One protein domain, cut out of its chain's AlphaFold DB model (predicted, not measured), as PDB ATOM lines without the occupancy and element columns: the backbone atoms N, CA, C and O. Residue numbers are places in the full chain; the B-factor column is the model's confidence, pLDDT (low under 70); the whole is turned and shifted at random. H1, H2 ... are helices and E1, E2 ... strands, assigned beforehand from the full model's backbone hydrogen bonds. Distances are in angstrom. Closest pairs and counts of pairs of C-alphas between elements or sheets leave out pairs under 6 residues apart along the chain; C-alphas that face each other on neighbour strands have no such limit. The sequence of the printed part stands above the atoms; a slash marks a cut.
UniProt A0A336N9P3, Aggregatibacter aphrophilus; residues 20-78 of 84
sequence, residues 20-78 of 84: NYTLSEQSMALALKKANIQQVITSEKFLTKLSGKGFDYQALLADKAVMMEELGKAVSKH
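What this domain is: This is residues 20 to 78 of the 84 residues of a protein of Aggregatibacter aphrophilus (UniProt A0A336N9P3). A small, loosely built body holds the helices H1, H2 and H3 and a short pair of strands, E1 and E2, and from it H4 runs out as an arm whose residues 72 to 78 stick out. The printed part has 59 residues, with four named helices and two named strands in the order H1, E1, H2, H3, E2, H4; the sheet is parallel and the class mostly helix. It is only just loose, close to compact, with a radius of gyration of the C-alphas of 12.6 A, and spans 39 by 27 by 17 A.

Where its parts are: H1, residues 25 to 34, begins at C-alpha 25 (118.257, 132.586, 90.223) and is 14.2 A long. E1 is residues 40 to 42, H2 residues 44 to 51, H3 residues 58 to 61 and E2 residues 65 to 67. H4, residues 68 to 78, is 16.0 A long and ends at C-alpha 78 (123.639, 168.569, 98.135).

How they stand to each other: E1 and E2 are parallel at 35 degrees, with N 66 and O 40 within hydrogen-bond range at 2.8 A. With H2 and H3 between them they form a strand-helix-strand unit, two parallel neighbour strands joined through helices, with a right-handed crossover. H3 is close to H1 but not clearly touching, the closest C-alphas being Ala 29 and Leu 60 at 7.2 A. H1 and H4 are apart. In H1 and H2 every O i to N i+4 pair is within range, in H4 6 of 7; H3 is too short for one.

The domain as a whole: The C-alphas farthest apart, of Gln 26 and His 78, are 39.4 A apart. The printed part has no cut and no long link. Residues 76 to 78 have pLDDT under 70.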
ATOM      1  N   ASN A  20     110.491 139.710  93.251       88.88
ATOM      2  CA  ASN A  20     110.369 138.694  94.288       88.88
ATOM      3  C   ASN A  20     111.725 137.998  94.491       88.88
ATOM      4  O   ASN A  20     112.202 137.282  93.616       88.88
ATOM      5  N   TYR A  21     112.333 138.196  95.659       85.94
ATOM      6  CA  TYR A  21     113.668 137.686  95.980       85.94
ATOM      7  C   TYR A  21     113.684 136.265  96.565       85.94
ATOM      8  O   TYR A  21     114.755 135.786  96.931       85.94
ATOM      9  N   THR A  22     112.538 135.579  96.640       82.44
ATOM     10  CA  THR A  22     112.464 134.145  96.987       82.44
ATOM     11  C   THR A  22     112.413 133.239  95.754       82.44
ATOM     12  O   THR A  22     112.140 132.046  95.873       82.44
ATOM     13  N   LEU A  23     112.592 133.806  94.560       86.44
ATOM     14  CA  LEU A  23     112.652 133.067  93.304       86.44
ATOM     15  C   LEU A  23     113.964 132.275  93.192       86.44
ATOM     16  O   LEU A  23     114.945 132.576  93.862       86.44
ATOM     17  N   SER A  24     114.015 131.275  92.310       89.81
ATOM     18  CA  SER A  24     115.312 130.738  91.885       89.81
ATOM     19  C   SER A  24     116.079 131.790  91.077       89.81
ATOM     20  O   SER A  24     115.468 132.663  90.453       89.81
ATOM     21  N   GLU A  25     117.407 131.687  91.020       91.19
ATOM     22  CA  GLU A  25     118.257 132.586  90.223       91.19
ATOM     23  C   GLU A  25     117.806 132.656  88.752       91.19
ATOM     24  O   GLU A  25     117.642 133.737  88.187       91.19
ATOM     25  N   GLN A  26     117.480 131.507  88.156       92.44
ATOM     26  CA  GLN A  26     116.958 131.408  86.788       92.44
ATOM     27  C   GLN A  26     115.623 132.149  86.621       92.44
ATOM     28  O   GLN A  26     115.405 132.840  85.625       92.44
ATOM     29  N   SER A  27     114.727 132.037  87.605       93.31
ATOM     30  CA  SER A  27     113.430 132.721  87.578       93.31
ATOM     31  C   SER A  27     113.591 134.232  87.748       93.31
ATOM     32  O   SER A  27     112.906 134.999  87.071       93.31
ATOM     33  N   MET A  28     114.534 134.666  88.591       94.19
ATOM     34  CA  MET A  28     114.919 136.072  88.725       94.19
ATOM     35  C   MET A  28     115.473 136.613  87.400       94.19
ATOM     36  O   MET A  28     115.006 137.643  86.918       94.19
ATOM     37  N   ALA A  29     116.396 135.894  86.755       93.75
ATOM     38  CA  ALA A  29     116.966 136.284  85.466       93.75
ATOM     39  C   ALA A  29     115.887 136.423  84.375       93.75
ATOM     40  O   ALA A  29     115.867 137.401  83.622       93.75
ATOM     41  N   LEU A  30     114.939 135.482  84.322       94.50
ATOM     42  CA  LEU A  30     113.793 135.553  83.413       94.50
ATOM     43  C   LEU A  30     112.884 136.747  83.717       94.50
ATOM     44  O   LEU A  30     112.430 137.401  82.778       94.50
ATOM     45  N   ALA A  31     112.622 137.048  84.990       93.62
ATOM     46  CA  ALA A  31     111.814 138.197  85.387       93.62
ATOM     47  C   ALA A  31     112.476 139.522  84.975       93.62
ATOM     48  O   ALA A  31     111.825 140.353  84.343       93.62
ATOM     49  N   LEU A  32     113.778 139.676  85.245       94.50
ATOM     50  CA  LEU A  32     114.569 140.840  84.834       94.50
ATOM     51  C   LEU A  32     114.526 141.036  83.315       94.50
ATOM     52  O   LEU A  32     114.279 142.145  82.842       94.50
ATOM     53  N   LYS A  33     114.706 139.951  82.552       94.81
ATOM     54  CA  LYS A  33     114.648 139.978  81.087       94.81
ATOM     55  C   LYS A  33     113.255 140.346  80.576       94.81
ATOM     56  O   LYS A  33     113.132 141.225  79.731       94.81
ATOM     57  N   LYS A  34     112.202 139.692  81.079       94.12
ATOM     58  CA  LYS A  34     110.811 139.923  80.644       94.12
ATOM     59  C   LYS A  34     110.334 141.341  80.948       94.12
ATOM     60  O   LYS A  34     109.635 141.924  80.130       94.12
ATOM     61  N   ALA A  35     110.720 141.888  82.098       92.06
ATOM     62  CA  ALA A  35     110.376 143.250  82.493       92.06
ATOM     63  C   ALA A  35     111.342 144.312  81.929       92.06
ATOM     64  O   ALA A  35     111.192 145.489  82.248       92.06
ATOM     65  N   ASN A  36     112.317 143.914  81.096       93.12
ATOM     66  CA  ASN A  36     113.337 144.789  80.513       93.12
ATOM     67  C   ASN A  36     114.033 145.682  81.563       93.12
ATOM     68  O   ASN A  36     114.200 146.890  81.383       93.12
ATOM     69  N   ILE A  37     114.397 145.086  82.701       93.69
ATOM     70  CA  ILE A  37     115.007 145.808  83.818       93.69
ATOM     71  C   ILE A  37     116.451 146.164  83.472       93.69
ATOM     72  O   ILE A  37     117.290 145.289  83.261       93.69
ATOM     73  N   GLN A  38     116.741 147.463  83.456       92.06
ATOM     74  CA  GLN A  38     118.083 147.994  83.200       92.06
ATOM     75  C   GLN A  38     118.877 148.230  84.486       92.06
ATOM     76  O   GLN A  38     120.094 148.090  84.485       92.06
ATOM     77  N   GLN A  39     118.191 148.594  85.573       93.31
ATOM     78  CA  GLN A  39     118.798 148.908  86.862       93.31
ATOM     79  C   GLN A  39     117.962 148.318  87.997       93.31
ATOM     80  O   GLN A  39     116.732 148.366  87.961       93.31
ATOM     81  N   VAL A  40     118.637 147.795  89.017       94.00
ATOM     82  CA  VAL A  40     118.035 147.249  90.236       94.00
ATOM     83  C   VAL A  40     118.562 148.035  91.423       94.00
ATOM     84  O   VAL A  40     119.741 147.962  91.758       94.00
ATOM     85  N   ILE A  41     117.682 148.787  92.077       92.75
ATOM     86  CA  ILE A  41     118.049 149.543  93.273       92.75
ATOM     87  C   ILE A  41     118.034 148.590  94.470       92.75
ATOM     88  O   ILE A  41     116.994 148.025  94.808       92.75
ATOM     89  N   THR A  42     119.184 148.417  95.117       92.94
ATOM     90  CA  THR A  42     119.367 147.468  96.224       92.94
ATOM     91  C   THR A  42     120.359 148.003  97.259       92.94
ATOM     92  O   THR A  42     120.760 149.160  97.205       92.94
ATOM     93  N   SER A  43     120.701 147.192  98.254       92.12
ATOM     94  CA  SER A  43     121.626 147.527  99.333       92.12
ATOM     95  C   SER A  43     122.488 146.312  99.665       92.12
ATOM     96  O   SER A  43     121.996 145.178  99.631       92.12
ATOM     97  N   GLU A  44     123.750 146.540 100.031       92.38
ATOM     98  CA  GLU A  44     124.682 145.467 100.409       92.38
ATOM     99  C   GLU A  44     124.099 144.603 101.531       92.38
ATOM    100  O   GLU A  44     123.993 143.384 101.406       92.38
ATOM    101  N   LYS A  45     123.584 145.246 102.588       92.62
ATOM    102  CA  LYS A  45     122.950 144.565 103.727       92.62
ATOM    103  C   LYS A  45     121.794 143.662 103.293       92.62
ATOM    104  O   LYS A  45     121.563 142.614 103.903       92.62
ATOM    105  N   PHE A  46     121.034 144.068 102.278       91.44
ATOM    106  CA  PHE A  46     119.928 143.269 101.764       91.44
ATOM    107  C   PHE A  46     120.421 142.060 100.960       91.44
ATOM    108  O   PHE A  46     119.936 140.954 101.199       91.44
ATOM    109  N   LEU A  47     121.418 142.238 100.088       92.44
ATOM    110  CA  LEU A  47     122.029 141.138  99.334       92.44
ATOM    111  C   LEU A  47     122.686 140.108 100.262       92.44
ATOM    112  O   LEU A  47     122.432 138.915 100.118       92.44
ATOM    113  N   THR A  48     123.424 140.548 101.286       94.12
ATOM    114  CA  THR A  48     123.998 139.645 102.300       94.12
ATOM    115  C   THR A  48     122.909 138.868 103.041       94.12
ATOM    116  O   THR A  48     123.038 137.665 103.264       94.12
ATOM    117  N   LYS A  49     121.792 139.523 103.393       93.75
ATOM    118  CA  LYS A  49     120.652 138.859 104.047       93.75
ATOM    119  C   LYS A  49     120.009 137.791 103.157       93.75
ATOM    120  O   LYS A  49     119.535 136.788 103.684       93.75
ATOM    121  N   LEU A  50     119.932 138.021 101.849       92.25
ATOM    122  CA  LEU A  50     119.398 137.050 100.891       92.25
ATOM    123  C   LEU A  50     120.355 135.873 100.695       92.25
ATOM    124  O   LEU A  50     119.917 134.728 100.784       92.25
ATOM    125  N   SER A  51     121.652 136.151 100.550       92.25
ATOM    126  CA  SER A  51     122.693 135.124 100.448       92.25
ATOM    127  C   SER A  51     122.689 134.209 101.678       92.25
ATOM    128  O   SER A  51     122.622 132.989 101.542       92.25
ATOM    129  N   GLY A  52     122.577 134.775 102.888       93.81
ATOM    130  CA  GLY A  52     122.433 134.000 104.129       93.81
ATOM    131  C   GLY A  52     121.155 133.150 104.223       93.81
ATOM    132  O   GLY A  52     121.051 132.298 105.099       93.81
ATOM    133  N   LYS A  53     120.180 133.363 103.332       91.94
ATOM    134  CA  LYS A  53     118.962 132.548 103.186       91.94
ATOM    135  C   LYS A  53     119.027 131.566 102.009       91.94
ATOM    136  O   LYS A  53     118.020 130.930 101.718       91.94
ATOM    137  N   GLY A  54     120.172 131.455 101.334       90.88
ATOM    138  CA  GLY A  54     120.367 130.593 100.166       90.88
ATOM    139  C   GLY A  54     119.995 131.235  98.824       90.88
ATOM    140  O   GLY A  54     119.953 130.535  97.818       90.88
ATOM    141  N   PHE A  55     119.732 132.544  98.788       91.94
ATOM    142  CA  PHE A  55     119.439 133.284  97.558       91.94
ATOM    143  C   PHE A  55     120.612 134.199  97.204       91.94
ATOM    144  O   PHE A  55     120.696 135.325  97.698       91.94
ATOM    145  N   ASP A  56     121.524 133.720  96.359       91.00
ATOM    146  CA  ASP A  56     122.646 134.529  95.886       91.00
ATOM    147  C   ASP A  56     122.346 135.139  94.512       91.00
ATOM    148  O   ASP A  56     122.174 134.434  93.523       91.00
ATOM    149  N   TYR A  57     122.264 136.468  94.464       91.56
ATOM    150  CA  TYR A  57     122.023 137.231  93.238       91.56
ATOM    151  C   TYR A  57     123.160 138.205  92.925       91.56
ATOM    152  O   TYR A  57     123.008 139.043  92.039       91.56
ATOM    153  N   GLN A  58     124.274 138.153  93.661       89.81
ATOM    154  CA  GLN A  58     125.350 139.138  93.516       89.81
ATOM    155  C   GLN A  58     125.916 139.137  92.096       89.81
ATOM    156  O   GLN A  58     126.001 140.195  91.479       89.81
ATOM    157  N   ALA A  59     126.215 137.954  91.553       92.06
ATOM    158  CA  ALA A  59     126.690 137.817  90.179       92.06
ATOM    159  C   ALA A  59     125.622 138.241  89.157       92.06
ATOM    160  O   ALA A  59     125.919 139.002  88.240       92.06
ATOM    161  N   LEU A  60     124.369 137.809  89.350       93.69
ATOM    162  CA  LEU A  60     123.252 138.117  88.450       93.69
ATOM    163  C   LEU A  60     122.948 139.622  88.356       93.69
ATOM    164  O   LEU A  60     122.477 140.093  87.322       93.69
ATOM    165  N   LEU A  61     123.156 140.364  89.446       94.25
ATOM    166  CA  LEU A  61     122.829 141.785  89.535       94.25
ATOM    167  C   LEU A  61     124.042 142.703  89.366       94.25
ATOM    168  O   LEU A  61     123.849 143.915  89.342       94.25
ATOM    169  N   ALA A  62     125.263 142.173  89.251       92.06
ATOM    170  CA  ALA A  62     126.498 142.958  89.298       92.06
ATOM    171  C   ALA A  62     126.532 144.130  88.298       92.06
ATOM    172  O   ALA A  62     127.000 145.212  88.639       92.06
ATOM    173  N   ASP A  63     125.999 143.945  87.088       93.25
ATOM    174  CA  ASP A  63     125.965 144.959  86.026       93.25
ATOM    175  C   ASP A  63     124.741 145.893  86.089       93.25
ATOM    176  O   ASP A  63     124.687 146.891  85.371       93.25
ATOM    177  N   LYS A  64     123.745 145.576  86.927       94.00
ATOM    178  CA  LYS A  64     122.474 146.323  87.036       94.00
ATOM    179  C   LYS A  64     122.283 146.982  88.394       94.00
ATOM    180  O   LYS A  64     121.392 147.818  88.540       94.00
ATOM    181  N   ALA A  65     123.042 146.576  89.406       94.44
ATOM    182  CA  ALA A  65     122.836 147.009  90.775       94.44
ATOM    183  C   ALA A  65     123.200 148.488  90.951       94.44
ATOM    184  O   ALA A  65     124.301 148.923  90.634       94.44
ATOM    185  N   VAL A  66     122.266 149.247  91.519       93.44
ATOM    186  CA  VAL A  66     122.488 150.607  92.012       93.44
ATOM    187  C   VAL A  66     122.347 150.569  93.530       93.44
ATOM    188  O   VAL A  66     121.267 150.271  94.050       93.44
ATOM    189  N   MET A  67     123.434 150.859  94.246       91.62
ATOM    190  CA  MET A  67     123.470 150.748  95.706       91.62
ATOM    191  C   MET A  67     122.831 151.971  96.375       91.62
ATOM    192  O   MET A  67     123.204 153.120  96.128       91.62
ATOM    193  N   MET A  68     121.863 151.742  97.266       90.12
ATOM    194  CA  MET A  68     121.166 152.806  98.000       90.12
ATOM    195  C   MET A  68     122.116 153.629  98.874       90.12
ATOM    196  O   MET A  68     121.887 154.819  99.094       90.12
ATOM    197  N   GLU A  69     123.182 153.012  99.368       89.19
ATOM    198  CA  GLU A  69     124.225 153.643 100.164       89.19
ATOM    199  C   GLU A  69     124.957 154.737  99.361       89.19
ATOM    200  O   GLU A  69     125.271 155.802  99.901       89.19
ATOM    201  N   GLU A  70     125.167 154.528  98.058       86.50
ATOM    202  CA  GLU A  70     125.762 155.520  97.154       86.50
ATOM    203  C   GLU A  70     124.783 156.651  96.831       86.50
ATOM    204  O   GLU A  70     125.142 157.832  96.909       86.50
ATOM    205  N   LEU A  71     123.517 156.307  96.569       82.88
ATOM    206  CA  LEU A  71     122.449 157.289  96.365       82.88
ATOM    207  C   LEU A  71     122.284 158.201  97.592       82.88
ATOM    208  O   LEU A  71     122.164 159.420  97.460       82.88
ATOM    209  N   GLY A  72     122.344 157.638  98.802       80.75
ATOM    210  CA  GLY A  72     122.264 158.395 100.052       80.75
ATOM    211  C   GLY A  72     123.414 159.393 100.227       80.75
ATOM    212  O   GLY A  72     123.187 160.541 100.629       80.75
ATOM    213  N   LYS A  73     124.645 159.000  99.871       81.81
ATOM    214  CA  LYS A  73     125.817 159.895  99.887       81.81
ATOM    215  C   LYS A  73     125.656 161.049  98.896       81.81
ATOM    216  O   LYS A  73     125.967 162.192  99.243       81.81
ATOM    217  N   ALA A  74     125.136 160.775  97.697       73.69
ATOM    218  CA  ALA A  74     124.868 161.806  96.698       73.69
ATOM    219  C   ALA A  74     123.867 162.846  97.224       73.69
ATOM    220  O   ALA A  74     124.146 164.042  97.161       73.69
ATOM    221  N   VAL A  75     122.760 162.419  97.841       71.50
ATOM    222  CA  VAL A  75     121.761 163.331  98.430       71.50
ATOM    223  C   VAL A  75     122.354 164.173  99.571       71.50
ATOM    224  O   VAL A  75     122.122 165.379  99.634       71.50
ATOM    225  N   SER A  76     123.177 163.581 100.443       65.12
ATOM    226  CA  SER A  76     123.823 164.297 101.558       65.12
ATOM    227  C   SER A  76     124.753 165.426 101.088       65.12
ATOM    228  O   SER A  76     124.754 166.518 101.665       65.12
ATOM    229  N   LYS A  77     125.486 165.215  99.985       59.75
ATOM    230  CA  LYS A  77     126.412 166.208  99.412       59.75
ATOM    231  C   LYS A  77     125.710 167.506  98.985       59.75
ATOM    232  O   LYS A  77     126.301 168.577  99.080       59.75
ATOM    233  N   HIS A  78     124.438 167.425  98.589       57.03
ATOM    234  CA  HIS A  78     123.639 168.569  98.135       57.03
ATOM    235  C   HIS A  78     123.054 169.404  99.288       57.03
ATOM    236  O   HIS A  78     122.537 170.494  99.056       57.03
TER     237      HIS A  78